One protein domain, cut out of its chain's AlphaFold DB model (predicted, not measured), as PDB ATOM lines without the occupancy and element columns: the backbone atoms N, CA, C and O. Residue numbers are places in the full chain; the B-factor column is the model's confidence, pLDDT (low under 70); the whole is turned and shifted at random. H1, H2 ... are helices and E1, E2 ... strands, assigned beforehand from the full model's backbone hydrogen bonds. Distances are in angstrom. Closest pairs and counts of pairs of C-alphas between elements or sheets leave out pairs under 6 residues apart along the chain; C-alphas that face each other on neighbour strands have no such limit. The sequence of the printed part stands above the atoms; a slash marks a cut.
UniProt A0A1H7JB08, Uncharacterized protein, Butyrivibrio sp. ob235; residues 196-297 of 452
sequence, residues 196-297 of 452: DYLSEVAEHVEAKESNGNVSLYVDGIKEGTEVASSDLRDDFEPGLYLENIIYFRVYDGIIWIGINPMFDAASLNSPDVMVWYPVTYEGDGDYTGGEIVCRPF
ATOM      1  N   ASP A 196     160.242 214.992 237.965       87.25
ATOM      2  CA  ASP A 196     159.069 215.611 237.356       87.25
ATOM      3  C   ASP A 196     159.281 217.122 237.173       87.25
ATOM      4  O   ASP A 196     159.253 217.619 236.043       87.25
ATOM      5  N   TYR A 197     159.584 217.863 238.248       88.44
ATOM      6  CA  TYR A 197     159.691 219.325 238.153       88.44
ATOM      7  C   TYR A 197     160.943 219.798 237.400       88.44
ATOM      8  O   TYR A 197     160.896 220.829 236.729       88.44
ATOM      9  N   LEU A 198     162.074 219.078 237.468       87.50
ATOM     10  CA  LEU A 198     163.268 219.469 236.705       87.50
ATOM     11  C   LEU A 198     163.070 219.244 235.212       87.50
ATOM     12  O   LEU A 198     163.579 220.032 234.415       87.50
ATOM     13  N   SER A 199     162.330 218.195 234.839       86.62
ATOM     14  CA  SER A 199     161.969 217.949 233.444       86.62
ATOM     15  C   SER A 199     161.118 219.092 232.900       86.62
ATOM     16  O   SER A 199     161.400 219.568 231.806       86.62
ATOM     17  N   GLU A 200     160.144 219.576 233.674       90.88
ATOM     18  CA  GLU A 200     159.324 220.725 233.285       90.88
ATOM     19  C   GLU A 200     160.165 222.002 233.166       90.88
ATOM     20  O   GLU A 200     160.162 222.646 232.121       90.88
ATOM     21  N   VAL A 201     160.994 222.323 234.168       92.06
ATOM     22  CA  VAL A 201     161.886 223.495 234.113       92.06
ATOM     23  C   VAL A 201     162.849 223.430 232.923       92.06
ATOM     24  O   VAL A 201     163.105 224.451 232.279       92.06
ATOM     25  N   ALA A 202     163.365 222.243 232.597       89.50
ATOM     26  CA  ALA A 202     164.266 222.031 231.470       89.50
ATOM     27  C   ALA A 202     163.643 222.407 230.112       89.50
ATOM     28  O   ALA A 202     164.382 222.793 229.206       89.50
ATOM     29  N   GLU A 203     162.315 222.352 229.960       90.69
ATOM     30  CA  GLU A 203     161.632 222.755 228.720       90.69
ATOM     31  C   GLU A 203     161.701 224.268 228.463       90.69
ATOM     32  O   GLU A 203     161.626 224.707 227.312       90.69
ATOM     33  N   HIS A 204     161.888 225.061 229.519       93.06
ATOM     34  CA  HIS A 204     161.873 226.520 229.458       93.06
ATOM     35  C   HIS A 204     163.262 227.144 229.356       93.06
ATOM     36  O   HIS A 204     163.381 228.299 228.945       93.06
ATOM     37  N   VAL A 205     164.316 226.419 229.734       91.75
ATOM     38  CA  VAL A 205     165.662 226.984 229.897       91.75
ATOM     39  C   VAL A 205     166.636 226.487 228.835       91.75
ATOM     40  O   VAL A 205     166.732 225.304 228.519       91.75
ATOM     41  N   GLU A 206     167.433 227.403 228.297       90.56
ATOM     42  CA  GLU A 206     168.480 227.082 227.330       90.56
ATOM     43  C   GLU A 206     169.724 227.944 227.570       90.56
ATOM     44  O   GLU A 206     169.641 229.121 227.917       90.56
ATOM     45  N   ALA A 207     170.908 227.379 227.337       89.31
ATOM     46  CA  ALA A 207     172.155 228.134 227.309       89.31
ATOM     47  C   ALA A 207     172.676 228.228 225.872       89.31
ATOM     48  O   ALA A 207     172.756 227.220 225.159       89.31
ATOM     49  N   LYS A 208     173.044 229.437 225.437       88.75
ATOM     50  CA  LYS A 208     173.562 229.695 224.083       88.75
ATOM     51  C   LYS A 208     174.894 230.425 224.132       88.75
ATOM     52  O   LYS A 208     175.006 231.457 224.790       88.75
ATOM     53  N   GLU A 209     175.865 229.936 223.365       87.94
ATOM     54  CA  GLU A 209     177.090 230.673 223.060       87.94
ATOM     55  C   GLU A 209     176.873 231.634 221.891       87.94
ATOM     56  O   GLU A 209     176.370 231.239 220.837       87.94
ATOM     57  N   SER A 210     177.320 232.876 222.029       86.56
ATOM     58  CA  SER A 210     177.430 233.835 220.937       86.56
ATOM     59  C   SER A 210     178.612 234.765 221.186       86.56
ATOM     60  O   SER A 210     178.776 235.293 222.279       86.56
ATOM     61  N   ASN A 211     179.447 234.979 220.166       87.50
ATOM     62  CA  ASN A 211     180.606 235.880 220.226       87.50
ATOM     63  C   ASN A 211     181.588 235.605 221.387       87.50
ATOM     64  O   ASN A 211     182.214 236.538 221.884       87.50
ATOM     65  N   GLY A 212     181.747 234.341 221.792       87.06
ATOM     66  CA  GLY A 212     182.645 233.953 222.887       87.06
ATOM     67  C   GLY A 212     182.064 234.161 224.287       87.06
ATOM     68  O   GLY A 212     182.809 234.082 225.255       87.06
ATOM     69  N   ASN A 213     180.760 234.417 224.398       89.81
ATOM     70  CA  ASN A 213     180.039 234.490 225.664       89.81
ATOM     71  C   ASN A 213     178.888 233.483 225.680       89.81
ATOM     72  O   ASN A 213     178.233 233.268 224.659       89.81
ATOM     73  N   VAL A 214     178.609 232.911 226.843       90.19
ATOM     74  CA  VAL A 214     177.458 232.053 227.120       90.19
ATOM     75  C   VAL A 214     176.405 232.864 227.866       90.19
ATOM     76  O   VAL A 214     176.722 233.655 228.752       90.19
ATOM     77  N   SER A 215     175.145 232.720 227.468       92.12
ATOM     78  CA  SER A 215     173.998 233.368 228.112       92.12
ATOM     79  C   SER A 215     172.900 232.356 228.398       92.12
ATOM     80  O   SER A 215     172.682 231.446 227.591       92.12
ATOM     81  N   LEU A 216     172.180 232.574 229.497       93.69
ATOM     82  CA  LEU A 216     170.937 231.884 229.806       93.69
ATOM     83  C   LEU A 216     169.791 232.537 229.030       93.69
ATOM     84  O   LEU A 216     169.726 233.763 228.908       93.69
ATOM     85  N   TYR A 217     168.880 231.717 228.527       93.75
ATOM     86  CA  TYR A 217     167.577 232.154 228.062       93.75
ATOM     87  C   TYR A 217     166.498 231.332 228.756       93.75
ATOM     88  O   TYR A 217     166.660 230.125 228.935       93.75
ATOM     89  N   VAL A 218     165.404 231.996 229.107       94.56
ATOM     90  CA  VAL A 218     164.196 231.390 229.663       94.56
ATOM     91  C   VAL A 218     163.028 231.822 228.792       94.56
ATOM     92  O   VAL A 218     162.864 233.012 228.526       94.56
ATOM     93  N   ASP A 219     162.300 230.861 228.225       94.81
ATOM     94  CA  ASP A 219     161.249 231.104 227.224       94.81
ATOM     95  C   ASP A 219     161.707 231.995 226.054       94.81
ATOM     96  O   ASP A 219     160.980 232.832 225.512       94.81
ATOM     97  N   GLY A 220     162.973 231.829 225.657       92.25
ATOM     98  CA  GLY A 220     163.614 232.600 224.590       92.25
ATOM     99  C   GLY A 220     163.983 234.042 224.961       92.25
ATOM    100  O   GLY A 220     164.518 234.765 224.113       92.25
ATOM    101  N   ILE A 221     163.747 234.472 226.203       95.06
ATOM    102  CA  ILE A 221     164.187 235.761 226.743       95.06
ATOM    103  C   ILE A 221     165.561 235.572 227.372       95.06
ATOM    104  O   ILE A 221     165.761 234.668 228.169       95.06
ATOM    105  N   LYS A 222     166.527 236.418 227.007       94.62
ATOM    106  CA  LYS A 222     167.860 236.379 227.610       94.62
ATOM    107  C   LYS A 222     167.793 236.872 229.057       94.62
ATOM    108  O   LYS A 222     167.392 238.013 229.281       94.62
ATOM    109  N   GLU A 223     168.292 236.063 229.980       94.31
ATOM    110  CA  GLU A 223     168.268 236.319 231.419       94.31
ATOM    111  C   GLU A 223     169.681 236.343 232.012       94.31
ATOM    112  O   GLU A 223     170.595 235.672 231.525       94.31
ATOM    113  N   GLY A 224     169.851 237.134 233.073       90.81
ATOM    114  CA  GLY A 224     171.098 237.192 233.833       90.81
ATOM    115  C   GLY A 224     172.309 237.804 233.109       90.81
ATOM    116  O   GLY A 224     172.201 238.477 232.074       90.81
ATOM    117  N   THR A 225     173.483 237.602 233.702       90.44
ATOM    118  CA  THR A 225     174.788 238.040 233.194       90.44
ATOM    119  C   THR A 225     175.347 237.028 232.187       90.44
ATOM    120  O   THR A 225     175.136 235.822 232.297       90.44
ATOM    121  N   GLU A 226     176.073 237.513 231.173       91.38
ATOM    122  CA  GLU A 226     176.828 236.628 230.279       91.38
ATOM    123  C   GLU A 226     178.153 236.205 230.918       91.38
ATOM    124  O   GLU A 226     178.835 237.028 231.527       91.38
ATOM    125  N   VAL A 227     178.572 234.967 230.673       89.38
ATOM    126  CA  VAL A 227     179.883 234.457 231.091       89.38
ATOM    127  C   VAL A 227     180.762 234.253 229.865       89.38
ATOM    128  O   VAL A 227     180.297 233.725 228.856       89.38
ATOM    129  N   ALA A 228     182.034 234.653 229.918       89.19
ATOM    130  CA  ALA A 228     182.949 234.387 228.814       89.19
ATOM    131  C   ALA A 228     183.149 232.871 228.660       89.19
ATOM    132  O   ALA A 228     183.434 232.173 229.629       89.19
ATOM    133  N   SER A 229     183.040 232.338 227.442       86.12
ATOM    134  CA  SER A 229     183.201 230.897 227.213       86.12
ATOM    135  C   SER A 229     184.610 230.398 227.540       86.12
ATOM    136  O   SER A 229     184.784 229.224 227.849       86.12
ATOM    137  N   SER A 230     185.602 231.295 227.557       85.06
ATOM    138  CA  SER A 230     186.959 231.023 228.045       85.06
ATOM    139  C   SER A 230     187.054 230.755 229.546       85.06
ATOM    140  O   SER A 230     188.061 230.205 229.987       85.06
ATOM    141  N   ASP A 231     186.055 231.177 230.320       84.38
ATOM    142  CA  ASP A 231     186.047 231.056 231.779       84.38
ATOM    143  C   ASP A 231     185.377 229.751 232.234       84.38
ATOM    144  O   ASP A 231     185.539 229.335 233.386       84.38
ATOM    145  N   LEU A 232     184.672 229.071 231.322       81.25
ATOM    146  CA  LEU A 232     184.108 227.745 231.554       81.25
ATOM    147  C   LEU A 232     185.246 226.720 231.588       81.25
ATOM    148  O   LEU A 232     186.031 226.606 230.644       81.25
ATOM    149  N   ARG A 233     185.376 225.992 232.702       65.94
ATOM    150  CA  ARG A 233     186.485 225.046 232.892       65.94
ATOM    151  C   ARG A 233     186.302 223.801 232.017       65.94
ATOM    152  O   ARG A 233     185.291 223.116 232.105       65.94
ATOM    153  N   ASP A 234     187.344 223.500 231.246       52.53
ATOM    154  CA  ASP A 234     187.425 222.480 230.182       52.53
ATOM    155  C   ASP A 234     187.334 221.009 230.661       52.53
ATOM    156  O   ASP A 234     187.271 220.094 229.842       52.53
ATOM    157  N   ASP A 235     187.346 220.749 231.976       54.03
ATOM    158  CA  ASP A 235     187.362 219.378 232.516       54.03
ATOM    159  C   ASP A 235     185.995 218.671 232.406       54.03
ATOM    160  O   ASP A 235     185.922 217.442 232.459       54.03
ATOM    161  N   PHE A 236     184.913 219.436 232.213       52.00
ATOM    162  CA  PHE A 236     183.558 218.941 231.976       52.00
ATOM    163  C   PHE A 236     182.975 219.617 230.735       52.00
ATOM    164  O   PHE A 236     183.265 220.779 230.460       52.00
ATOM    165  N   GLU A 237     182.159 218.896 229.962       58.78
ATOM    166  CA  GLU A 237     181.501 219.481 228.792       58.78
ATOM    167  C   GLU A 237     180.699 220.724 229.230       58.78
ATOM    168  O   GLU A 237     179.828 220.587 230.101       58.78
ATOM    169  N   PRO A 238     180.961 221.923 228.668       62.53
ATOM    170  CA  PRO A 238     180.142 223.099 228.944       62.53
ATOM    171  C   PRO A 238     178.673 222.764 228.664       62.53
ATOM    172  O   PRO A 238     178.352 222.123 227.656       62.53
ATOM    173  N   GLY A 239     177.800 223.137 229.596       76.25
ATOM    174  CA  GLY A 239     176.434 222.628 229.716       76.25
ATOM    175  C   GLY A 239     175.526 223.641 230.404       76.25
ATOM    176  O   GLY A 239     175.975 224.723 230.763       76.25
ATOM    177  N   LEU A 240     174.258 223.288 230.594       83.44
ATOM    178  CA  LEU A 240     173.356 224.000 231.491       83.44
ATOM    179  C   LEU A 240     172.934 223.018 232.576       83.44
ATOM    180  O   LEU A 240     172.165 222.093 232.321       83.44
ATOM    181  N   TYR A 241     173.483 223.202 233.768       83.00
ATOM    182  CA  TYR A 241     173.283 222.324 234.913       83.00
ATOM    183  C   TYR A 241     172.240 222.950 235.841       83.00
ATOM    184  O   TYR A 241     172.409 224.090 236.268       83.00
ATOM    185  N   LEU A 242     171.169 222.210 236.140       83.75
ATOM    186  CA  LEU A 242     170.031 222.672 236.950       83.75
ATOM    187  C   LEU A 242     170.013 222.076 238.369       83.75
ATOM    188  O   LEU A 242     169.208 222.477 239.197       83.75
ATOM    189  N   GLU A 243     170.910 221.139 238.664       75.19
ATOM    190  CA  GLU A 243     170.836 220.283 239.861       75.19
ATOM    191  C   GLU A 243     171.905 220.614 240.912       75.19
ATOM    192  O   GLU A 243     172.072 219.920 241.900       75.19
ATOM    193  N   ASN A 244     172.695 221.671 240.710       72.81
ATOM    194  CA  ASN A 244     173.818 221.954 241.610       72.81
ATOM    195  C   ASN A 244     173.396 222.706 242.877       72.81
ATOM    196  O   ASN A 244     173.992 222.512 243.940       72.81
ATOM    197  N   ILE A 245     172.435 223.622 242.738       79.75
ATOM    198  CA  ILE A 245     171.904 224.432 243.832       79.75
ATOM    199  C   ILE A 245     170.391 224.519 243.657       79.75
ATOM    200  O   ILE A 245     169.910 225.281 242.811       79.75
ATOM    201  N   ILE A 246     169.671 223.745 244.468       86.25
ATOM    202  CA  ILE A 246     168.209 223.752 244.537       86.25
ATOM    203  C   ILE A 246     167.794 224.141 245.951       86.25
ATOM    204  O   ILE A 246     168.259 223.557 246.932       86.25
ATOM    205  N   TYR A 247     166.904 225.121 246.053       87.75
ATOM    206  CA  TYR A 247     166.279 225.507 247.309       87.75
ATOM    207  C   TYR A 247     164.766 225.608 247.160       87.75
ATOM    208  O   TYR A 247     164.240 225.835 246.073       87.75
ATOM    209  N   PHE A 248     164.065 225.491 248.280       91.62
ATOM    210  CA  PHE A 248     162.614 225.568 248.336       91.62
ATOM    211  C   PHE A 248     162.180 226.624 249.334       91.62
ATOM    212  O   PHE A 248     162.713 226.748 250.446       91.62
ATOM    213  N   ARG A 249     161.177 227.398 248.945       90.56
ATOM    214  CA  ARG A 249     160.502 228.344 249.827       90.56
ATOM    215  C   ARG A 249     159.009 228.114 249.742       90.56
ATOM    216  O   ARG A 249     158.505 227.814 248.671       90.56
ATOM    217  N   VAL A 250     158.307 228.290 250.852       90.62
ATOM    218  CA  VAL A 250     156.844 228.334 250.848       90.62
ATOM    219  C   VAL A 250     156.442 229.782 251.060       90.62
ATOM    220  O   VAL A 250     156.845 230.388 252.054       90.62
ATOM    221  N   TYR A 251     155.696 230.339 250.112       88.94
ATOM    222  CA  TYR A 251     155.143 231.686 250.200       88.94
ATOM    223  C   TYR A 251     153.711 231.675 249.686       88.94
ATOM    224  O   TYR A 251     153.472 231.219 248.571       88.94
ATOM    225  N   ASP A 252     152.782 232.205 250.486       83.38
ATOM    226  CA  ASP A 252     151.359 232.313 250.123       83.38
ATOM    227  C   ASP A 252     150.733 230.968 249.693       83.38
ATOM    228  O   ASP A 252     150.035 230.891 248.686       83.38
ATOM    229  N   GLY A 253     151.061 229.883 250.407       87.69
ATOM    230  CA  GLY A 253     150.609 228.518 250.087       87.69
ATOM    231  C   GLY A 253     151.270 227.882 248.855       87.69
ATOM    232  O   GLY A 253     150.998 226.730 248.538       87.69
ATOM    233  N   ILE A 254     152.166 228.593 248.165       93.25
ATOM    234  CA  ILE A 254     152.872 228.096 246.978       93.25
ATOM    235  C   ILE A 254     154.266 227.616 247.371       93.25
ATOM    236  O   ILE A 254     155.018 228.327 248.048       93.25
ATOM    237  N   ILE A 255     154.637 226.433 246.887       95.25
ATOM    238  CA  ILE A 255     155.998 225.910 246.972       95.25
ATOM    239  C   ILE A 255     156.786 226.479 245.794       95.25
ATOM    240  O   ILE A 255     156.533 226.171 244.638       95.25
ATOM    241  N   TRP A 256     157.766 227.320 246.080       95.25
ATOM    242  CA  TRP A 256     158.667 227.892 245.093       95.25
ATOM    243  C   TRP A 256     159.974 227.113 245.060       95.25
ATOM    244  O   TRP A 256     160.745 227.147 246.023       95.25
ATOM    245  N   ILE A 257     160.227 226.453 243.933       94.88
ATOM    246  CA  ILE A 257     161.470 225.738 243.649       94.88
ATOM    247  C   ILE A 257     162.429 226.714 242.982       94.88
ATOM    248  O   ILE A 257     162.166 227.177 241.875       94.88
ATOM    249  N   GLY A 258     163.531 227.054 243.637       93.31
ATOM    250  CA  GLY A 258     164.564 227.888 243.041       93.31
ATOM    251  C   GLY A 258     165.781 227.082 242.633       93.31
ATOM    252  O   GLY A 258     166.374 226.362 243.434       93.31
ATOM    253  N   ILE A 259     166.156 227.240 241.371       90.81
ATOM    254  CA  ILE A 259     167.209 226.502 240.682       90.81
ATOM    255  C   ILE A 259     168.253 227.493 240.202       90.81
ATOM    256  O   ILE A 259     167.916 228.402 239.437       90.81
ATOM    257  N   ASN A 260     169.505 227.353 240.653       89.56
ATOM    258  CA  ASN A 260     170.604 228.204 240.191       89.56
ATOM    259  C   ASN A 260     171.245 227.551 238.963       89.56
ATOM    260  O   ASN A 260     171.981 226.569 239.122       89.56
ATOM    261  N   PRO A 261     170.978 228.039 237.740       88.75
ATOM    262  CA  PRO A 261     171.500 227.398 236.552       88.75
ATOM    263  C   PRO A 261     173.005 227.657 236.459       88.75
ATOM    264  O   PRO A 261     173.454 228.795 236.543       88.75
ATOM    265  N   MET A 262     173.800 226.614 236.244       86.25
ATOM    266  CA  MET A 262     175.256 226.729 236.118       86.25
ATOM    267  C   MET A 262     175.697 226.389 234.698       86.25
ATOM    268  O   MET A 262     175.162 225.467 234.082       86.25
ATOM    269  N   PHE A 263     176.706 227.093 234.185       84.56
ATOM    270  CA  PHE A 263     177.278 226.803 232.865       84.56
ATOM    271  C   PHE A 263     178.368 225.714 232.891       84.56
ATOM    272  O   PHE A 263     178.796 225.218 231.845       84.56
ATOM    273  N   ASP A 264     178.810 225.317 234.086       78.56
ATOM    274  CA  ASP A 264     179.728 224.204 234.312       78.56
ATOM    275  C   ASP A 264     179.344 223.371 235.549       78.56
ATOM    276  O   ASP A 264     178.608 223.811 236.433       78.56
ATOM    277  N   ALA A 265     179.842 222.133 235.597       70.19
ATOM    278  CA  ALA A 265     179.546 221.180 236.668       70.19
ATOM    279  C   ALA A 265     180.240 221.516 238.005       70.19
ATOM    280  O   ALA A 265     179.897 220.943 239.034       70.19
ATOM    281  N   ALA A 266     181.244 222.402 237.994       63.53
ATOM    282  CA  ALA A 266     182.118 222.687 239.136       63.53
ATOM    283  C   ALA A 266     181.789 224.017 239.855       63.53
ATOM    284  O   ALA A 266     182.565 224.451 240.708       63.53
ATOM    285  N   SER A 267     180.642 224.626 239.520       61.84
ATOM    286  CA  SER A 267     179.889 225.612 240.312       61.84
ATOM    287  C   SER A 267     180.561 226.966 240.590       61.84
ATOM    288  O   SER A 267     180.490 227.467 241.712       61.84
ATOM    289  N   LEU A 268     181.189 227.602 239.595       66.50
ATOM    290  CA  LEU A 268     181.640 229.006 239.736       66.50
ATOM    291  C   LEU A 268     181.075 229.965 238.686       66.50
ATOM    292  O   LEU A 268     181.147 231.175 238.877       66.50
ATOM    293  N   ASN A 269     180.520 229.441 237.597       81.31
ATOM    294  CA  ASN A 269     180.054 230.243 236.477       81.31
ATOM    295  C   ASN A 269     178.535 230.115 236.343       81.31
ATOM    296  O   ASN A 269     178.031 229.128 235.800       81.31
ATOM    297  N   SER A 270     177.824 231.124 236.841       85.88
ATOM    298  CA  SER A 270     176.364 231.228 236.798       85.88
ATOM    299  C   SER A 270     175.938 232.501 236.049       85.88
ATOM    300  O   SER A 270     176.763 233.394 235.843       85.88
ATOM    301  N   PRO A 271     174.669 232.616 235.633       88.44
ATOM    302  CA  PRO A 271     174.113 233.837 235.068       88.44
ATOM    303  C   PRO A 271     173.688 234.872 236.135       88.44
ATOM    304  O   PRO A 271     172.987 235.819 235.792       88.44
ATOM    305  N   ASP A 272     174.068 234.726 237.411       88.44
ATOM    306  CA  ASP A 272     173.688 235.613 238.534       88.44
ATOM    307  C   ASP A 272     172.156 235.777 238.705       88.44
ATOM    308  O   ASP A 272     171.637 236.793 239.188       88.44
ATOM    309  N   VAL A 273     171.395 234.777 238.257       90.75
ATOM    310  CA  VAL A 273     169.933 234.755 238.280       90.75
ATOM    311  C   VAL A 273     169.454 233.371 238.690       90.75
ATOM    312  O   VAL A 273     170.017 232.350 238.308       90.75
ATOM    313  N   MET A 274     168.383 233.363 239.463       91.94
ATOM    314  CA  MET A 274     167.684 232.182 239.925       91.94
ATOM    315  C   MET A 274     166.462 231.953 239.050       91.94
ATOM    316  O   MET A 274     165.695 232.889 238.791       91.94
ATOM    317  N   VAL A 275     166.275 230.711 238.614       94.31
ATOM    318  CA  VAL A 275     165.052 230.260 237.952       94.31
ATOM    319  C   VAL A 275     164.124 229.743 239.036       94.31
ATOM    320  O   VAL A 275     164.472 228.806 239.746       94.31
ATOM    321  N   TRP A 276     162.967 230.374 239.182       95.12
ATOM    322  CA  TRP A 276     161.972 230.007 240.174       95.12
ATOM    323  C   TRP A 276     160.757 229.396 239.496       95.12
ATOM    324  O   TRP A 276     160.149 230.017 238.625       95.12
ATOM    325  N   TYR A 277     160.400 228.197 239.930       95.81
ATOM    326  CA  TYR A 277     159.267 227.439 239.438       95.81
ATOM    327  C   TYR A 277     158.251 227.247 240.576       95.81
ATOM    328  O   TYR A 277     158.577 226.616 241.585       95.81
ATOM    329  N   PRO A 278     157.061 227.862 240.479       96.44
ATOM    330  CA  PRO A 278     156.015 227.706 241.479       96.44
ATOM    331  C   PRO A 278     155.262 226.387 241.287       96.44
ATOM    332  O   PRO A 278     154.887 226.031 240.172       96.44
ATOM    333  N   VAL A 279     154.987 225.714 242.400       96.31
ATOM    334  CA  VAL A 279     154.211 224.480 242.485       96.31
ATOM    335  C   VAL A 279     153.122 224.645 243.540       96.31
ATOM    336  O   VAL A 279     153.393 225.028 244.682       96.31
ATOM    337  N   THR A 280     151.889 224.334 243.160       96.06
ATOM    338  CA  THR A 280     150.746 224.226 244.070       96.06
ATOM    339  C   THR A 280     150.560 222.766 244.461       96.06
ATOM    340  O   THR A 280     150.588 221.893 243.595       96.06
ATOM    341  N   TYR A 281     150.392 222.503 245.756       95.88
ATOM    342  CA  TYR A 281     149.979 221.197 246.262       95.88
ATOM    343  C   TYR A 281     148.451 221.138 246.289       95.88
ATOM    344  O   TYR A 281     147.820 222.021 246.858       95.88
ATOM    345  N   GLU A 282     147.868 220.127 245.654       95.00
ATOM    346  CA  GLU A 282     146.411 219.994 245.495       95.00
ATOM    347  C   GLU A 282     145.804 218.956 246.464       95.00
ATOM    348  O   GLU A 282     144.632 218.596 246.328       95.00
ATOM    349  N   GLY A 283     146.611 218.453 247.407       93.44
ATOM    350  CA  GLY A 283     146.274 217.334 248.290       93.44
ATOM    351  C   GLY A 283     146.661 215.972 247.703       93.44
ATOM    352  O   GLY A 283     146.915 215.834 246.505       93.44
ATOM    353  N   ASP A 284     146.741 214.939 248.547       91.44
ATOM    354  CA  ASP A 284     146.913 213.534 248.132       91.44
ATOM    355  C   ASP A 284     148.163 213.235 247.259       91.44
ATOM    356  O   ASP A 284     148.249 212.195 246.599       91.44
ATOM    357  N   GLY A 285     149.174 214.110 247.290       91.12
ATOM    358  CA  GLY A 285     150.402 213.951 246.497       91.12
ATOM    359  C   GLY A 285     150.313 214.515 245.080       91.12
ATOM    360  O   GLY A 285     151.250 214.325 244.307       91.12
ATOM    361  N   ASP A 286     149.214 215.192 244.743       94.00
ATOM    362  CA  ASP A 286     149.035 215.850 243.457       94.00
ATOM    363  C   ASP A 286     149.631 217.268 243.481       94.00
ATOM    364  O   ASP A 286     149.510 218.019 244.456       94.00
ATOM    365  N   TYR A 287     150.283 217.636 242.377       94.69
ATOM    366  CA  TYR A 287     150.979 218.909 242.215       94.69
ATOM    367  C   TYR A 287     150.631 219.561 240.876       94.69
ATOM    368  O   TYR A 287     150.570 218.883 239.846       94.69
ATOM    369  N   THR A 288     150.481 220.885 240.878       95.31
ATOM    370  CA  THR A 288     150.281 221.688 239.665       95.31
ATOM    371  C   THR A 288     151.409 222.703 239.499       95.31
ATOM    372  O   THR A 288     151.681 223.495 240.401       95.31
ATOM    373  N   GLY A 289     152.027 222.706 238.319       95.00
ATOM    374  CA  GLY A 289     153.031 223.680 237.904       95.00
ATOM    375  C   GLY A 289     152.472 225.043 237.514       95.00
ATOM    376  O   GLY A 289     151.391 225.139 236.926       95.00
ATOM    377  N   GLY A 290     153.226 226.103 237.799       94.62
ATOM    378  CA  GLY A 290     152.927 227.462 237.345       94.62
ATOM    379  C   GLY A 290     153.982 228.058 236.407       94.62
ATOM    380  O   GLY A 290     154.874 227.383 235.904       94.62
ATOM    381  N   GLU A 291     153.858 229.360 236.143       94.94
ATOM    382  CA  GLU A 291     154.757 230.083 235.235       94.94
ATOM    383  C   GLU A 291     156.128 230.322 235.885       94.94
ATOM    384  O   GLU A 291     156.219 230.857 236.994       94.94
ATOM    385  N   ILE A 292     157.195 229.960 235.170       95.06
ATOM    386  CA  ILE A 292     158.570 230.193 235.611       95.06
ATOM    387  C   ILE A 292     158.869 231.685 235.654       95.06
ATOM    388  O   ILE A 292     158.519 232.456 234.761       95.06
ATOM    389  N   VAL A 293     159.596 232.094 236.689       93.94
ATOM    390  CA  VAL A 293     160.061 233.466 236.834       93.94
ATOM    391  C   VAL A 293     161.555 233.518 237.133       93.94
ATOM    392  O   VAL A 293     162.081 232.758 237.939       93.94
ATOM    393  N   CYS A 294     162.254 234.468 236.518       93.44
ATOM    394  CA  CYS A 294     163.668 234.709 236.795       93.44
ATOM    395  C   CYS A 294     163.837 235.850 237.796       93.44
ATOM    396  O   CYS A 294     163.220 236.914 237.647       93.44
ATOM    397  N   ARG A 295     164.662 235.638 238.826       91.56
ATOM    398  CA  ARG A 295     164.969 236.644 239.855       91.56
ATOM    399  C   ARG A 295     166.469 236.763 240.072       91.56
ATOM    400  O   ARG A 295     167.134 235.736 240.149       91.56
ATOM    401  N   PRO A 296     167.025 237.981 240.178       88.31
ATOM    402  CA  PRO A 296     168.442 238.150 240.482       88.31
ATOM    403  C   PRO A 296     168.832 237.402 241.758       88.31
ATOM    404  O   PRO A 296     168.096 237.476 242.743       88.31
ATOM    405  N   PHE A 297     169.984 236.732 241.761       83.31
ATOM    406  CA  PHE A 297     170.450 236.040 242.960       83.31
ATOM    407  C   PHE A 297     170.835 237.060 244.042       83.31
ATOM    408  O   PHE A 297     171.663 237.946 243.814       83.31
TER     409      PHE A 297
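AT A GLANCE: This is residues 196 to 297 of the 452 residues of an uncharacterized protein of Butyrivibrio sp. ob235 (UniProt A0A1H7JB08). Two strongly twisted antiparallel sheets lie mostly toward opposite ends of an elongated body, E1, E2 and E3 in one and E4 to E8 in the other, and they meet near the bend of E3. The short helix H1 packs over one face of the larger sheet. The 102 printed residues hold one named helix, then eight named strands; the class is mostly strand. The smaller sheet has the order E1 - E2 - E3, and the larger is branched at E6. The whole is compact, with a radius of gyration of the C-alphas of 14.4 A and spans of 47 by 25 by 21 A.

HOW THE PARTS SIT: Start at H1, residues 196 to 204, where 4 of 5 O i to N i+4 pairs are within hydrogen-bond range. It lies over E6, residues 273 to 281, at a height over the sheet of 9.0 A; the closest C-alphas, of Val 201 and Tyr 277, are 7.1 A apart. Next, E1, residues 205 to 210, E2, 213 to 218, and E3, 221 to 228, form a meander, each strand the antiparallel neighbour of the one before; find N 208 and O 215 at 3.0 A, and N 223 and O 216 at 2.9 A. E3 bends by 76 degrees at Gly 224, whose C-alpha is 5.2 A from that of Val 273, the closest pair of E3 and E6. E4, residues 245 to 251, E5, 254 to 259, E6 and E7, 287 to 289, form another meander; look at N 249 and O 256, 3.0 A, N 257 and O 277, 2.9 A, and N 280 and O 288, 2.9 A. E7 and E8, residues 293 to 296, lie on the other side of E6 from E5; N 274 and O 295 are 2.8 A apart.

IN THESE COORDINATES: Find C-alpha 196 at (159.069, 215.611, 237.356), where H1 begins. E6 is 25.4 A long and E4 19.3 A; E8 ends at C-alpha 296, (168.442, 238.150, 240.482).

THE WHOLE: The C-alphas farthest apart, of Asn 211 and Asp 284, are 49.1 A apart. The printed part has no cut; E3 to E4 and E5 to E6 are long links. Look for pLDDT under 70 at residues 233 to 238 and 266 to 268.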